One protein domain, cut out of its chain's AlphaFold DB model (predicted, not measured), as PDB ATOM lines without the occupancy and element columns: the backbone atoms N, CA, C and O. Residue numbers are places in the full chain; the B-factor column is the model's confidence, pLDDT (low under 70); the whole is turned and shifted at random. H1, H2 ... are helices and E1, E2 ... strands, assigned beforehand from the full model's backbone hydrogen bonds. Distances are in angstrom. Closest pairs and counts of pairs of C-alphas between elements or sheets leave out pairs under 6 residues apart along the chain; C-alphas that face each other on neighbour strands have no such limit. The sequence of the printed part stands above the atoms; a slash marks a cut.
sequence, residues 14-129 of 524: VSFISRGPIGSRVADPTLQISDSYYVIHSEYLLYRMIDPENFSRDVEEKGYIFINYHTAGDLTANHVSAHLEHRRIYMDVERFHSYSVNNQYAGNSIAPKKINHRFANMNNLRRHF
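This is residues 14 to 129 of the 524 residues of a protein of Candidatus Electrothrix aarhusiensis (UniProt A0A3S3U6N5). A twisted sheet of five strands makes the middle, with helices on both faces: H1 and H4 cover parts of one face, and H2 packs over E1 and E2 on the other. The small H3 only grazes the sheet, and the long link of residues 72 to 87 reaches Ala 77 at one end of the elongated outline. The 116 printed residues hold five named strands and four named helices, in the chain order E1 E2 H1 H2 E3 E4 E5 H3 H4, a mixed class of helices and strands. The sheet is mixed, in the order E1 E2 E3 E5 E4. The whole is compact, with a radius of gyration of the C-alphas of 14.3 A and spans of 44 by 27 by 17 A.

Find C-alpha 14 at (137.745, 116.997, 142.723), where E1, residues 14 to 19, begins. E2 is residues 28 to 34, 18.7 A long; E3 is residues 66 to 71, 16.7 A; E5 is residues 97 to 101 and E4 residues 88 to 92. Look next for H1, residues 37 to 46, 14.0 A, and H2, residues 52 to 62, 15.2 A. H3 is residues 106 to 109. H4, residues 114 to 127, runs 19.9 A to C-alpha 127 at (118.343, 101.305, 132.276).

Start at the inner strands E2 and E3, which are parallel, with N 31 and O 66 2.8 A apart. With H1 and H2 between them they form a strand-helix-strand unit, two parallel neighbour strands joined through helices. E3 and E5 are parallel too, with N 100 and O 69 at 2.8 A. At the edges are two antiparallel hairpins: E1 and E2, with N 15 and O 32 at 2.8 A, and E4 and E5, with N 90 and O 99 at 2.8 A. The sheet and its helices make three layers, helices on both faces: H1 and H4 on the same face, H2 on the opposite face. H1 is over E2 at a height over the sheet of 9.3 A and runs along the strands, at 1 degrees to E2 on the local plane; the C-alphas of Ser 34 and Ile 40, the closest, are 7.3 A apart. H2 is over E1 and E2 at a height of 9.0 A, slantwise to the strands at 43 degrees to E2 on the local plane; its Val 59 and Pro 29 of E2 have the closest C-alphas, 6.0 A apart. H4 is on the sheet too, with the C-alphas of Phe 66 and Asn 116, the closest of E3 and H4, at 7.0 A. H3 only grazes the sheet with residues 108 to 109 and only just touches H1, with 3 pairs of C-alphas within 8 A, the closest Val 39 and Ser 109 at 6.6 A. H3 and H4 touch only at the corner, and only just, with 3 such pairs, the closest Gly 107 and Lys 114 at 6.5 A. H1 and H4 are apart. In H1 and H2 every O i to N i+4 pair is within hydrogen-bond range, in H4 9 of 10, and H3 is too short for such a pair.

Look to Ala 77 and Phe 129 for the two C-alphas farthest apart, 48.5 A. The printed part has no cut. The link from E3 to E4, 16 residues, is long. Mean pLDDT of the printed part is 95.9, and no printed residue is under 70.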
ATOM      1  N   VAL A  14     138.558 117.789 143.645       97.44
ATOM      2  CA  VAL A  14     137.745 116.997 142.723       97.44
ATOM      3  C   VAL A  14     138.354 115.603 142.592       97.44
ATOM      4  O   VAL A  14     139.457 115.463 142.067       97.44
ATOM      5  N   SER A  15     137.637 114.582 143.060       98.12
ATOM      6  CA  SER A  15     138.004 113.172 142.891       98.12
ATOM      7  C   SER A  15     137.278 112.581 141.688       98.12
ATOM      8  O   SER A  15     136.049 112.646 141.598       98.12
ATOM      9  N   PHE A  16     138.039 111.949 140.801       98.44
ATOM     10  CA  PHE A  16     137.540 111.154 139.684       98.44
ATOM     11  C   PHE A  16     137.618 109.679 140.085       98.44
ATOM     12  O   PHE A  16     138.708 109.144 140.288       98.44
ATOM     13  N   ILE A  17     136.467 109.037 140.266       98.62
ATOM     14  CA  ILE A  17     136.361 107.734 140.927       98.62
ATOM     15  C   ILE A  17     135.688 106.719 140.001       98.62
ATOM     16  O   ILE A  17     134.616 106.978 139.453       98.62
ATOM     17  N   SER A  18     136.274 105.524 139.906       98.44
ATOM     18  CA  SER A  18     135.591 104.324 139.418       98.44
ATOM     19  C   SER A  18     134.913 103.616 140.592       98.44
ATOM     20  O   SER A  18     135.585 103.055 141.466       98.44
ATOM     21  N   ARG A  19     133.573 103.623 140.635       98.06
ATOM     22  CA  ARG A  19     132.790 102.878 141.637       98.06
ATOM     23  C   ARG A  19     132.613 101.422 141.190       98.06
ATOM     24  O   ARG A  19     131.556 101.021 140.700       98.06
ATOM     25  N   GLY A  20     133.688 100.661 141.343       98.06
ATOM     26  CA  GLY A  20     133.873  99.287 140.871       98.06
ATOM     27  C   GLY A  20     135.247  99.119 140.225       98.06
ATOM     28  O   GLY A  20     135.939 100.123 140.025       98.06
ATOM     29  N   PRO A  21     135.665  97.882 139.914       98.12
ATOM     30  CA  PRO A  21     136.945  97.626 139.263       98.12
ATOM     31  C   PRO A  21     137.053  98.406 137.954       98.12
ATOM     32  O   PRO A  21     136.083  98.483 137.192       98.12
ATOM     33  N   ILE A  22     138.215  99.010 137.705       96.94
ATOM     34  CA  ILE A  22     138.434  99.829 136.506       96.94
ATOM     35  C   ILE A  22     138.228  98.955 135.262       96.94
ATOM     36  O   ILE A  22     138.714  97.829 135.193       96.94
ATOM     37  N   GLY A  23     137.473  99.465 134.288       94.75
ATOM     38  CA  GLY A  23     137.104  98.729 133.074       94.75
ATOM     39  C   GLY A  23     135.914  97.779 133.241       94.75
ATOM     40  O   GLY A  23     135.458  97.196 132.259       94.75
ATOM     41  N   SER A  24     135.357  97.622 134.448       96.69
ATOM     42  CA  SER A  24     134.155  96.807 134.628       96.69
ATOM     43  C   SER A  24     132.952  97.415 133.906       96.69
ATOM     44  O   SER A  24     132.641  98.607 134.017       96.69
ATOM     45  N   ARG A  25     132.173  96.571 133.222       94.44
ATOM     46  CA  ARG A  25     130.931  96.995 132.552       94.44
ATOM     47  C   ARG A  25     129.870  97.550 133.509       94.44
ATOM     48  O   ARG A  25     128.988  98.283 133.052       94.44
ATOM     49  N   VAL A  26     129.974  97.244 134.802       96.88
ATOM     50  CA  VAL A  26     129.055  97.704 135.856       96.88
ATOM     51  C   VAL A  26     129.658  98.726 136.823       96.88
ATOM     52  O   VAL A  26     128.968  99.127 137.760       96.88
ATOM     53  N   ALA A  27     130.910  99.155 136.619       97.62
ATOM     54  CA  ALA A  27     131.460 100.281 137.369       97.62
ATOM     55  C   ALA A  27     130.695 101.570 137.029       97.62
ATOM     56  O   ALA A  27     130.306 101.771 135.876       97.62
ATOM     57  N   ASP A  28     130.465 102.419 138.037       98.44
ATOM     58  CA  ASP A  28     129.812 103.717 137.842       98.44
ATOM     59  C   ASP A  28     130.849 104.857 137.889       98.44
ATOM     60  O   ASP A  28     131.481 105.044 138.943       98.44
ATOM     61  N   PRO A  29     130.996 105.666 136.823       98.38
ATOM     62  CA  PRO A  29     131.853 106.844 136.852       98.38
ATOM     63  C   PRO A  29     131.291 107.867 137.839       98.38
ATOM     64  O   PRO A  29     130.151 108.332 137.729       98.38
ATOM     65  N   THR A  30     132.095 108.194 138.844       98.56
ATOM     66  CA  THR A  30     131.693 108.994 139.998       98.56
ATOM     67  C   THR A  30     132.617 110.190 140.189       98.56
ATOM     68  O   THR A  30     133.816 110.036 140.390       98.56
ATOM     69  N   LEU A  31     132.045 111.391 140.191       98.31
ATOM     70  CA  LEU A  31     132.726 112.628 140.545       98.31
ATOM     71  C   LEU A  31     132.357 113.022 141.980       98.31
ATOM     72  O   LEU A  31     131.170 113.145 142.300       98.31
ATOM     73  N   GLN A  32     133.358 113.249 142.828       98.38
ATOM     74  CA  GLN A  32     133.187 113.876 144.140       98.38
ATOM     75  C   GLN A  32     133.855 115.248 144.133       98.38
ATOM     76  O   GLN A  32     135.017 115.374 143.763       98.38
ATOM     77  N   ILE A  33     133.135 116.264 144.602       98.00
ATOM     78  CA  ILE A  33     133.646 117.614 144.833       98.00
ATOM     79  C   ILE A  33     133.533 117.905 146.328       98.00
ATOM     80  O   ILE A  33     132.433 117.845 146.875       98.00
ATOM     81  N   SER A  34     134.645 118.198 147.000       97.88
ATOM     82  CA  SER A  34     134.700 118.372 148.457       97.88
ATOM     83  C   SER A  34     135.752 119.398 148.873       97.88
ATOM     84  O   SER A  34     136.779 119.533 148.220       97.88
ATOM     85  N   ASP A  35     135.532 120.076 149.999       97.06
ATOM     86  CA  ASP A  35     136.521 120.930 150.679       97.06
ATOM     87  C   ASP A  35     137.200 120.241 151.880       97.06
ATOM     88  O   ASP A  35     137.903 120.879 152.664       97.06
ATOM     89  N   SER A  36     136.958 118.940 152.073       96.94
ATOM     90  CA  SER A  36     137.420 118.194 153.245       96.94
ATOM     91  C   SER A  36     138.460 117.141 152.880       96.94
ATOM     92  O   SER A  36     138.114 116.103 152.316       96.94
ATOM     93  N   TYR A  37     139.714 117.349 153.296       95.62
ATOM     94  CA  TYR A  37     140.782 116.358 153.105       95.62
ATOM     95  C   TYR A  37     140.488 115.016 153.787       95.62
ATOM     96  O   TYR A  37     140.862 113.988 153.245       95.62
ATOM     97  N   TYR A  38     139.766 114.994 154.917       95.81
ATOM     98  CA  TYR A  38     139.326 113.740 155.550       95.81
ATOM     99  C   TYR A  38     138.467 112.892 154.603       95.81
ATOM    100  O   TYR A  38     138.671 111.684 154.490       95.81
ATOM    101  N   VAL A  39     137.512 113.532 153.919       97.12
ATOM    102  CA  VAL A  39     136.611 112.857 152.975       97.12
ATOM    103  C   VAL A  39     137.419 112.308 151.810       97.12
ATOM    104  O   VAL A  39     137.326 111.121 151.521       97.12
ATOM    105  N   ILE A  40     138.273 113.143 151.215       96.69
ATOM    106  CA  ILE A  40     139.109 112.751 150.076       96.69
ATOM    107  C   ILE A  40     140.071 111.617 150.450       96.69
ATOM    108  O   ILE A  40     140.159 110.624 149.740       96.69
ATOM    109  N   HIS A  41     140.766 111.712 151.583       96.69
ATOM    110  CA  HIS A  41     141.696 110.674 152.040       96.69
ATOM    111  C   HIS A  41     140.971 109.352 152.304       96.69
ATOM    112  O   HIS A  41     141.410 108.296 151.854       96.69
ATOM    113  N   SER A  42     139.797 109.409 152.933       97.56
ATOM    114  CA  SER A  42     138.967 108.217 153.117       97.56
ATOM    115  C   SER A  42     138.528 107.616 151.774       97.56
ATOM    116  O   SER A  42     138.502 106.396 151.629       97.56
ATOM    117  N   GLU A  43     138.236 108.440 150.760       97.12
ATOM    118  CA  GLU A  43     137.944 107.964 149.399       97.12
ATOM    119  C   GLU A  43     139.133 107.251 148.752       97.12
ATOM    120  O   GLU A  43     138.921 106.248 148.077       97.12
ATOM    121  N   TYR A  44     140.369 107.709 148.969       96.31
ATOM    122  CA  TYR A  44     141.570 107.048 148.436       96.31
ATOM    123  C   TYR A  44     141.749 105.619 148.962       96.31
ATOM    124  O   TYR A  44     142.198 104.747 148.208       96.31
ATOM    125  N   LEU A  45     141.381 105.372 150.222       97.44
ATOM    126  CA  LEU A  45     141.408 104.033 150.817       97.44
ATOM    127  C   LEU A  45     140.226 103.181 150.337       97.44
ATOM    128  O   LEU A  45     140.382 101.991 150.075       97.44
ATOM    129  N   LEU A  46     139.045 103.786 150.185       97.81
ATOM    130  CA  LEU A  46     137.800 103.066 149.904       97.81
ATOM    131  C   LEU A  46     137.516 102.838 148.414       97.81
ATOM    132  O   LEU A  46     136.782 101.905 148.085       97.81
ATOM    133  N   TYR A  47     138.060 103.655 147.508       98.12
ATOM    134  CA  TYR A  47     137.684 103.667 146.090       98.12
ATOM    135  C   TYR A  47     138.870 103.819 145.133       98.12
ATOM    136  O   TYR A  47     139.985 104.200 145.492       98.12
ATOM    137  N   ARG A  48     138.624 103.482 143.865       98.06
ATOM    138  CA  ARG A  48     139.625 103.516 142.797       98.06
ATOM    139  C   ARG A  48     139.621 104.891 142.148       98.06
ATOM    140  O   ARG A  48     138.650 105.262 141.495       98.06
ATOM    141  N   MET A  49     140.708 105.630 142.337       97.62
ATOM    142  CA  MET A  49     140.923 106.897 141.650       97.62
ATOM    143  C   MET A  49     141.328 106.631 140.207       97.62
ATOM    144  O   MET A  49     142.142 105.744 139.943       97.62
ATOM    145  N   ILE A  50     140.762 107.398 139.287       96.69
ATOM    146  CA  ILE A  50     141.056 107.330 137.859       96.69
ATOM    147  C   ILE A  50     141.480 108.705 137.363       96.69
ATOM    148  O   ILE A  50     141.033 109.725 137.876       96.69
ATOM    149  N   ASP A  51     142.388 108.757 136.396       96.44
ATOM    150  CA  ASP A  51     142.788 110.034 135.814       96.44
ATOM    151  C   ASP A  51     141.644 110.652 134.979       96.44
ATOM    152  O   ASP A  51     140.749 109.936 134.513       96.44
ATOM    153  N   PRO A  52     141.659 111.979 134.759       97.06
ATOM    154  CA  PRO A  52     140.563 112.673 134.083       97.06
ATOM    155  C   PRO A  52     140.285 112.208 132.645       97.06
ATOM    156  O   PRO A  52     139.139 112.281 132.194       97.06
ATOM    157  N   GLU A  53     141.301 111.745 131.909       97.12
ATOM    158  CA  GLU A  53     141.137 111.284 130.525       97.12
ATOM    159  C   GLU A  53     140.404 109.942 130.495       97.12
ATOM    160  O   GLU A  53     139.391 109.801 129.805       97.12
ATOM    161  N   ASN A  54     140.855 108.978 131.301       96.50
ATOM    162  CA  ASN A  54     140.181 107.691 131.466       96.50
ATOM    163  C   ASN A  54     138.762 107.847 132.021       96.50
ATOM    164  O   ASN A  54     137.842 107.205 131.520       96.50
ATOM    165  N   PHE A  55     138.567 108.744 132.990       98.25
ATOM    166  CA  PHE A  55     137.244 109.075 133.516       98.25
ATOM    167  C   PHE A  55     136.303 109.595 132.428       98.25
ATOM    168  O   PHE A  55     135.163 109.150 132.328       98.25
ATOM    169  N   SER A  56     136.774 110.525 131.593       97.75
ATOM    170  CA  SER A  56     135.954 111.112 130.527       97.75
ATOM    171  C   SER A  56     135.527 110.066 129.496       97.75
ATOM    172  O   SER A  56     134.377 110.081 129.059       97.75
ATOM    173  N   ARG A  57     136.424 109.127 129.156       97.19
ATOM    174  CA  ARG A  57     136.104 107.995 128.273       97.19
ATOM    175  C   ARG A  57     135.058 107.067 128.886       97.19
ATOM    176  O   ARG A  57     134.088 106.740 128.213       97.19
ATOM    177  N   ASP A  58     135.206 106.707 130.162       96.62
ATOM    178  CA  ASP A  58     134.224 105.865 130.859       96.62
ATOM    179  C   ASP A  58     132.842 106.546 130.898       96.62
ATOM    180  O   ASP A  58     131.834 105.933 130.561       96.62
ATOM    181  N   VAL A  59     132.775 107.850 131.189       98.00
ATOM    182  CA  VAL A  59     131.512 108.613 131.138       98.00
ATOM    183  C   VAL A  59     130.865 108.575 129.749       98.00
ATOM    184  O   VAL A  59     129.648 108.390 129.653       98.00
ATOM    185  N   GLU A  60     131.648 108.744 128.679       97.69
ATOM    186  CA  GLU A  60     131.149 108.682 127.300       97.69
ATOM    187  C   GLU A  60     130.606 107.287 126.959       97.69
ATOM    188  O   GLU A  60     129.489 107.170 126.451       97.69
ATOM    189  N   GLU A  61     131.339 106.230 127.314       96.56
ATOM    190  CA  GLU A  61     130.939 104.838 127.080       96.56
ATOM    191  C   GLU A  61     129.683 104.442 127.873       96.56
ATOM    192  O   GLU A  61     128.801 103.752 127.351       96.56
ATOM    193  N   LYS A  62     129.568 104.876 129.134       95.69
ATOM    194  CA  LYS A  62     128.408 104.575 129.991       95.69
ATOM    195  C   LYS A  62     127.188 105.435 129.661       95.69
ATOM    196  O   LYS A  62     126.054 105.011 129.905       95.69
ATOM    197  N   GLY A  63     127.388 106.652 129.158       96.69
ATOM    198  CA  GLY A  63     126.315 107.617 128.906       96.69
ATOM    199  C   GLY A  63     125.630 108.125 130.185       96.69
ATOM    200  O   GLY A  63     124.445 108.487 130.165       96.69
ATOM    201  N   TYR A  64     126.325 108.084 131.324       97.56
ATOM    202  CA  TYR A  64     125.923 108.710 132.587       97.56
ATOM    203  C   TYR A  64     127.141 108.968 133.478       97.56
ATOM    204  O   TYR A  64     128.225 108.452 133.235       97.56
ATOM    205  N   ILE A  65     126.931 109.766 134.523       98.25
ATOM    206  CA  ILE A  65     127.904 110.097 135.563       98.25
ATOM    207  C   ILE A  65     127.148 110.332 136.872       98.25
ATOM    208  O   ILE A  65     126.029 110.848 136.849       98.25
ATOM    209  N   PHE A  66     127.739 109.964 138.007       98.62
ATOM    210  CA  PHE A  66     127.258 110.377 139.328       98.62
ATOM    211  C   PHE A  66     128.046 111.598 139.795       98.62
ATOM    212  O   PHE A  66     129.271 111.538 139.860       98.62
ATOM    213  N   ILE A  67     127.366 112.693 140.142       98.56
ATOM    214  CA  ILE A  67     128.016 113.948 140.552       98.56
ATOM    215  C   ILE A  67     127.647 114.278 141.992       98.56
ATOM    216  O   ILE A  67     126.474 114.373 142.344       98.56
ATOM    217  N   ASN A  68     128.651 114.474 142.838       98.31
ATOM    218  CA  ASN A  68     128.452 114.642 144.268       98.31
ATOM    219  C   ASN A  68     129.103 115.931 144.741       98.31
ATOM    220  O   ASN A  68     130.320 116.091 144.654       98.31
ATOM    221  N   TYR A  69     128.283 116.846 145.245       97.50
ATOM    222  CA  TYR A  69     128.725 118.096 145.837       97.50
ATOM    223  C   TYR A  69     128.716 117.946 147.352       97.50
ATOM    224  O   TYR A  69     127.669 117.723 147.962       97.50
ATOM    225  N   HIS A  70     129.876 118.103 147.970       97.56
ATOM    226  CA  HIS A  70     130.049 118.013 149.405       97.56
ATOM    227  C   HIS A  70     130.762 119.254 149.944       97.56
ATOM    228  O   HIS A  70     131.721 119.725 149.350       97.56
ATOM    229  N   THR A  71     130.342 119.768 151.097       96.69
ATOM    230  CA  THR A  71     131.144 120.713 151.887       96.69
ATOM    231  C   THR A  71     131.004 120.422 153.372       96.69
ATOM    232  O   THR A  71     129.897 120.235 153.887       96.69
ATOM    233  N   ALA A  72     132.127 120.464 154.085       95.94
ATOM    234  CA  ALA A  72     132.151 120.384 155.536       95.94
ATOM    235  C   ALA A  72     131.527 121.612 156.216       95.94
ATOM    236  O   ALA A  72     131.245 121.549 157.416       95.94
ATOM    237  N   GLY A  73     131.279 122.702 155.477       94.31
ATOM    238  CA  GLY A  73     130.888 123.986 156.057       94.31
ATOM    239  C   GLY A  73     132.016 124.592 156.889       94.31
ATOM    240  O   GLY A  73     133.172 124.179 156.780       94.31
ATOM    241  N   ASP A  74     131.715 125.594 157.708       93.31
ATOM    242  CA  ASP A  74     132.709 126.117 158.650       93.31
ATOM    243  C   ASP A  74     133.192 125.010 159.590       93.31
ATOM    244  O   ASP A  74     132.418 124.141 159.996       93.31
ATOM    245  N   LEU A  75     134.473 125.046 159.949       93.44
ATOM    246  CA  LEU A  75     135.067 124.097 160.883       93.44
ATOM    247  C   LEU A  75     135.283 124.760 162.244       93.44
ATOM    248  O   LEU A  75     135.629 125.936 162.344       93.44
ATOM    249  N   THR A  76     135.115 123.980 163.305       93.00
ATOM    250  CA  THR A  76     135.528 124.354 164.660       93.00
ATOM    251  C   THR A  76     137.056 124.373 164.782       93.00
ATOM    252  O   THR A  76     137.775 123.879 163.912       93.00
ATOM    253  N   ALA A  77     137.568 124.845 165.923       91.06
ATOM    254  CA  ALA A  77     138.996 124.773 166.255       91.06
ATOM    255  C   ALA A  77     139.562 123.336 166.271       91.06
ATOM    256  O   ALA A  77     140.769 123.153 166.183       91.06
ATOM    257  N   ASN A  78     138.695 122.323 166.363       87.00
ATOM    258  CA  ASN A  78     139.066 120.910 166.325       87.00
ATOM    259  C   ASN A  78     138.924 120.296 164.919       87.00
ATOM    260  O   ASN A  78     138.921 119.076 164.794       87.00
ATOM    261  N   HIS A  79     138.767 121.121 163.877       90.50
ATOM    262  CA  HIS A  79     138.659 120.705 162.472       90.50
ATOM    263  C   HIS A  79     137.472 119.780 162.147       90.50
ATOM    264  O   HIS A  79     137.515 119.006 161.191       90.50
ATOM    265  N   VAL A  80     136.386 119.903 162.919       91.75
ATOM    266  CA  VAL A  80     135.089 119.263 162.641       91.75
ATOM    267  C   VAL A  80     134.038 120.305 162.257       91.75
ATOM    268  O   VAL A  80     134.110 121.427 162.757       91.75
ATOM    269  N   SER A  81     133.059 119.944 161.421       93.88
ATOM    270  CA  SER A  81     131.940 120.809 161.006       93.88
ATOM    271  C   SER A  81     131.278 121.524 162.190       93.88
ATOM    272  O   SER A  81     130.852 120.878 163.149       93.88
ATOM    273  N   ALA A  82     131.168 122.849 162.108       93.19
ATOM    274  CA  ALA A  82     130.685 123.712 163.184       93.19
ATOM    275  C   ALA A  82     129.154 123.796 163.267       93.19
ATOM    276  O   ALA A  82     128.613 123.863 164.365       93.19
ATOM    277  N   HIS A  83     128.465 123.744 162.123       91.62
ATOM    278  CA  HIS A  83     127.028 124.036 162.013       91.62
ATOM    279  C   HIS A  83     126.196 122.778 161.714       91.62
ATOM    280  O   HIS A  83     125.484 122.692 160.706       91.62
ATOM    281  N   LEU A  84     126.325 121.745 162.553       89.75
ATOM    282  CA  LEU A  84     125.682 120.436 162.339       89.75
ATOM    283  C   LEU A  84     124.144 120.508 162.311       89.75
ATOM    284  O   LEU A  84     123.498 119.685 161.659       89.75
ATOM    285  N   GLU A  85     123.542 121.490 162.975       92.19
ATOM    286  CA  GLU A  85     122.108 121.801 162.938       92.19
ATOM    287  C   GLU A  85     121.621 122.201 161.532       92.19
ATOM    288  O   GLU A  85     120.462 121.975 161.155       92.19
ATOM    289  N   HIS A  86     122.530 122.722 160.710       91.50
ATOM    290  CA  HIS A  86     122.297 123.078 159.315       91.50
ATOM    291  C   HIS A  86     122.725 121.975 158.336       91.50
ATOM    292  O   HIS A  86     122.725 122.199 157.124       91.50
ATOM    293  N   ARG A  87     123.044 120.766 158.820       94.19
ATOM    294  CA  ARG A  87     123.366 119.613 157.968       94.19
ATOM    295  C   ARG A  87     122.197 119.253 157.058       94.19
ATOM    296  O   ARG A  87     121.067 119.083 157.524       94.19
ATOM    297  N   ARG A  88     122.473 119.061 155.770       93.50
ATOM    298  CA  ARG A  88     121.511 118.538 154.791       93.50
ATOM    299  C   ARG A  88     122.194 117.557 153.848       93.50
ATOM    300  O   ARG A  88     123.356 117.751 153.512       93.50
ATOM    301  N   ILE A  89     121.451 116.532 153.435       94.25
ATOM    302  CA  ILE A  89     121.830 115.594 152.379       94.25
ATOM    303  C   ILE A  89     120.632 115.511 151.433       94.25
ATOM    304  O   ILE A  89     119.569 115.031 151.825       94.25
ATOM    305  N   TYR A  90     120.793 116.018 150.216       94.62
ATOM    306  CA  TYR A  90     119.782 115.985 149.164       94.62
ATOM    307  C   TYR A  90     120.272 115.138 147.995       94.62
ATOM    308  O   TYR A  90     121.458 115.138 147.671       94.62
ATOM    309  N   MET A  91     119.348 114.423 147.358       94.38
ATOM    310  CA  MET A  91     119.629 113.539 146.233       94.38
ATOM    311  C   MET A  91     118.627 113.820 145.116       94.38
ATOM    312  O   MET A  91     117.429 113.612 145.293       94.38
ATOM    313  N   ASP A  92     119.126 114.270 143.973       95.31
ATOM    314  CA  ASP A  92     118.402 114.281 142.708       95.31
ATOM    315  C   ASP A  92     118.698 112.956 142.003       95.31
ATOM    316  O   ASP A  92     119.702 112.788 141.308       95.31
ATOM    317  N   VAL A  93     117.824 111.980 142.238       93.12
ATOM    318  CA  VAL A  93     117.957 110.641 141.661       93.12
ATOM    319  C   VAL A  93     117.647 110.609 140.165       93.12
ATOM    320  O   VAL A  93     117.939 109.607 139.524       93.12
ATOM    321  N   GLU A  94     117.047 111.654 139.586       90.81
ATOM    322  CA  GLU A  94     116.807 111.754 138.138       90.81
ATOM    323  C   GLU A  94     118.081 112.105 137.383       90.81
ATOM    324  O   GLU A  94     118.371 111.498 136.351       90.81
ATOM    325  N   ARG A  95     118.859 113.042 137.928       94.88
ATOM    326  CA  ARG A  95     120.120 113.508 137.334       94.88
ATOM    327  C   ARG A  95     121.361 112.832 137.910       94.88
ATOM    328  O   ARG A  95     122.449 113.068 137.406       94.88
ATOM    329  N   PHE A  96     121.199 112.009 138.946       97.81
ATOM    330  CA  PHE A  96     122.284 111.415 139.733       97.81
ATOM    331  C   PHE A  96     123.215 112.458 140.366       97.81
ATOM    332  O   PHE A  96     124.441 112.324 140.340       97.81
ATOM    333  N   HIS A  97     122.618 113.516 140.923       97.75
ATOM    334  CA  HIS A  97     123.339 114.565 141.641       97.75
ATOM    335  C   HIS A  97     123.058 114.491 143.141       97.75
ATOM    336  O   HIS A  97     121.896 114.400 143.548       97.75
ATOM    337  N   SER A  98     124.087 114.594 143.981       97.25
ATOM    338  CA  SER A  98     123.917 114.738 145.432       97.25
ATOM    339  C   SER A  98     124.488 116.049 145.961       97.25
ATOM    340  O   SER A  98     125.441 116.595 145.410       97.25
ATOM    341  N   TYR A  99     123.887 116.553 147.038       96.62
ATOM    342  CA  TYR A  99     124.304 117.770 147.733       96.62
ATOM    343  C   TYR A  99     124.356 117.487 149.234       96.62
ATOM    344  O   TYR A  99     123.315 117.280 149.863       96.62
ATOM    345  N   SER A 100     125.555 117.468 149.809       96.56
ATOM    346  CA  SER A 100     125.802 117.192 151.225       96.56
ATOM    347  C   SER A 100     126.551 118.354 151.875       96.56
ATOM    348  O   SER A 100     127.626 118.738 151.426       96.56
ATOM    349  N   VAL A 101     125.979 118.954 152.920       95.75
ATOM    350  CA  VAL A 101     126.514 120.187 153.531       95.75
ATOM    351  C   VAL A 101     126.662 120.078 155.037       95.75
ATOM    352  O   VAL A 101     125.905 119.349 155.688       95.75
ATOM    353  N   ASN A 102     127.597 120.853 155.589       94.81
ATOM    354  CA  ASN A 102     127.824 121.034 157.024       94.81
ATOM    355  C   ASN A 102     128.019 119.706 157.772       94.81
ATOM    356  O   ASN A 102     127.442 119.487 158.838       94.81
ATOM    357  N   ASN A 103     128.764 118.769 157.184       95.00
ATOM    358  CA  ASN A 103     129.099 117.502 157.825       95.00
ATOM    359  C   ASN A 103     130.386 116.898 157.262       95.00
ATOM    360  O   ASN A 103     130.796 117.244 156.169       95.00
ATOM    361  N   GLN A 104     130.995 115.971 158.003       94.06
ATOM    362  CA  GLN A 104     132.164 115.206 157.546       94.06
ATOM    363  C   GLN A 104     132.047 113.708 157.835       94.06
ATOM    364  O   GLN A 104     132.924 112.945 157.464       94.06
ATOM    365  N   TYR A 105     130.990 113.247 158.514       92.19
ATOM    366  CA  TYR A 105     130.848 111.822 158.809       92.19
ATOM    367  C   TYR A 105     130.725 111.030 157.504       92.19
ATOM    368  O   TYR A 105     129.865 111.348 156.679       92.19
ATOM    369  N   ALA A 106     131.557 110.002 157.327       88.94
ATOM    370  CA  ALA A 106     131.715 109.271 156.069       88.94
ATOM    371  C   ALA A 106     130.390 108.864 155.406       88.94
ATOM    372  O   ALA A 106     130.190 109.127 154.227       88.94
ATOM    373  N   GLY A 107     129.432 108.314 156.163       83.56
ATOM    374  CA  GLY A 107     128.144 107.870 155.611       83.56
ATOM    375  C   GLY A 107     127.290 108.975 154.968       83.56
ATOM    376  O   GLY A 107     126.387 108.662 154.196       83.56
ATOM    377  N   ASN A 108     127.578 110.245 155.272       91.94
ATOM    378  CA  ASN A 108     126.895 111.417 154.724       91.94
ATOM    379  C   ASN A 108     127.765 112.213 153.735       91.94
ATOM    380  O   ASN A 108     127.225 113.026 152.990       91.94
ATOM    381  N   SER A 109     129.085 112.017 153.741       95.31
ATOM    382  CA  SER A 109     130.055 112.868 153.030       95.31
ATOM    383  C   SER A 109     130.826 112.130 151.935       95.31
ATOM    384  O   SER A 109     131.070 112.712 150.882       95.31
ATOM    385  N   ILE A 110     131.133 110.845 152.135       96.88
ATOM    386  CA  ILE A 110     131.717 109.955 151.125       96.88
ATOM    387  C   ILE A 110     130.568 109.425 150.268       96.88
ATOM    388  O   ILE A 110     129.982 108.366 150.528       96.88
ATOM    389  N   ALA A 111     130.193 110.205 149.257       97.06
ATOM    390  CA  ALA A 111     129.039 109.900 148.425       97.06
ATOM    391  C   ALA A 111     129.140 108.586 147.625       97.06
ATOM    392  O   ALA A 111     128.103 107.916 147.517       97.06
ATOM    393  N   PRO A 112     130.325 108.134 147.142       97.31
ATOM    394  CA  PRO A 112     130.458 106.855 146.433       97.31
ATOM    395  C   PRO A 112     129.905 105.630 147.188       97.31
ATOM    396  O   PRO A 112     129.555 104.630 146.551       97.31
ATOM    397  N   LYS A 113     129.748 105.726 148.519       95.00
ATOM    398  CA  LYS A 113     129.166 104.683 149.371       95.00
ATOM    399  C   LYS A 113     127.636 104.661 149.286       95.00
ATOM    400  O   LYS A 113     127.058 104.289 148.267       95.00
ATOM    401  N   LYS A 114     126.933 105.037 150.360       92.25
ATOM    402  CA  LYS A 114     125.475 104.845 150.473       92.25
ATOM    403  C   LYS A 114     124.654 105.809 149.605       92.25
ATOM    404  O   LYS A 114     123.520 105.482 149.263       92.25
ATOM    405  N   ILE A 115     125.175 106.993 149.276       95.31
ATOM    406  CA  ILE A 115     124.468 107.965 148.422       95.31
ATOM    407  C   ILE A 115     124.433 107.439 146.984       95.31
ATOM    408  O   ILE A 115     123.352 107.204 146.449       95.31
ATOM    409  N   ASN A 116     125.587 107.113 146.404       97.69
ATOM    410  CA  ASN A 116     125.651 106.591 145.037       97.69
ATOM    411  C   ASN A 116     125.092 105.177 144.914       97.69
ATOM    412  O   ASN A 116     124.647 104.803 143.835       97.69
ATOM    413  N   HIS A 117     125.023 104.405 146.001       97.25
ATOM    414  CA  HIS A 117     124.274 103.152 145.989       97.25
ATOM    415  C   HIS A 117     122.783 103.358 145.659       97.25
ATOM    416  O   HIS A 117     122.208 102.560 144.921       97.25
ATOM    417  N   ARG A 118     122.173 104.466 146.112       96.88
ATOM    418  CA  ARG A 118     120.795 104.842 145.733       96.88
ATOM    419  C   ARG A 118     120.697 105.227 144.258       96.88
ATOM    420  O   ARG A 118     119.728 104.858 143.597       96.88
ATOM    421  N   PHE A 119     121.700 105.931 143.727       98.00
ATOM    422  CA  PHE A 119     121.774 106.250 142.296       98.00
ATOM    423  C   PHE A 119     121.929 104.998 141.440       98.00
ATOM    424  O   PHE A 119     121.203 104.846 140.464       98.00
ATOM    425  N   ALA A 120     122.794 104.069 141.840       97.88
ATOM    426  CA  ALA A 120     123.001 102.811 141.138       97.88
ATOM    427  C   ALA A 120     121.734 101.941 141.127       97.88
ATOM    428  O   ALA A 120     121.342 101.452 140.070       97.88
ATOM    429  N   ASN A 121     121.016 101.856 142.252       97.44
ATOM    430  CA  ASN A 121     119.705 101.202 142.314       97.44
ATOM    431  C   ASN A 121     118.700 101.810 141.319       97.44
ATOM    432  O   ASN A 121     118.044 101.085 140.568       97.44
ATOM    433  N   MET A 122     118.614 103.141 141.247       96.81
ATOM    434  CA  MET A 122     117.742 103.821 140.279       96.81
ATOM    435  C   MET A 122     118.198 103.661 138.833       96.81
ATOM    436  O   MET A 122     117.365 103.530 137.936       96.81
ATOM    437  N   ASN A 123     119.505 103.650 138.588       97.06
ATOM    438  CA  ASN A 123     120.051 103.397 137.265       97.06
ATOM    439  C   ASN A 123     119.707 101.980 136.796       97.06
ATOM    440  O   ASN A 123     119.264 101.800 135.662       97.06
ATOM    441  N   ASN A 124     119.823 100.991 137.685       96.81
ATOM    442  CA  ASN A 124     119.458  99.615 137.381       96.81
ATOM    443  C   ASN A 124     117.977  99.495 137.040       96.81
ATOM    444  O   ASN A 124     117.652  98.944 135.996       96.81
ATOM    445  N   LEU A 125     117.094 100.091 137.841       95.00
ATOM    446  CA  LEU A 125     115.660 100.066 137.566       95.00
ATOM    447  C   LEU A 125     115.307 100.702 136.207       95.00
ATOM    448  O   LEU A 125     114.476 100.179 135.473       95.00
ATOM    449  N   ARG A 126     115.945 101.823 135.850       94.56
ATOM    450  CA  ARG A 126     115.598 102.595 134.643       94.56
ATOM    451  C   ARG A 126     116.261 102.098 133.364       94.56
ATOM    452  O   ARG A 126     115.670 102.211 132.295       94.56
ATOM    453  N   ARG A 127     117.507 101.626 133.448       95.75
ATOM    454  CA  ARG A 127     118.343 101.305 132.276       95.75
ATOM    455  C   ARG A 127     118.733  99.832 132.186       95.75
ATOM    456  O   ARG A 127     119.120  99.379 131.112       95.75
ATOM    457  N   HIS A 128     118.636  99.084 133.283       97.12
ATOM    458  CA  HIS A 128     119.119  97.703 133.373       97.12
ATOM    459  C   HIS A 128     118.131  96.770 134.087       97.12
ATOM    460  O   HIS A 128     118.556  95.803 134.732       97.12
ATOM    461  N   PHE A 129     116.829  97.048 133.958       97.81
ATOM    462  CA  PHE A 129     115.766  96.302 134.627       97.81
ATOM    463  C   PHE A 129     115.915  94.792 134.388       97.81
ATOM    464  O   PHE A 129     116.127  94.362 133.253       97.81
TER     465      PHE A 129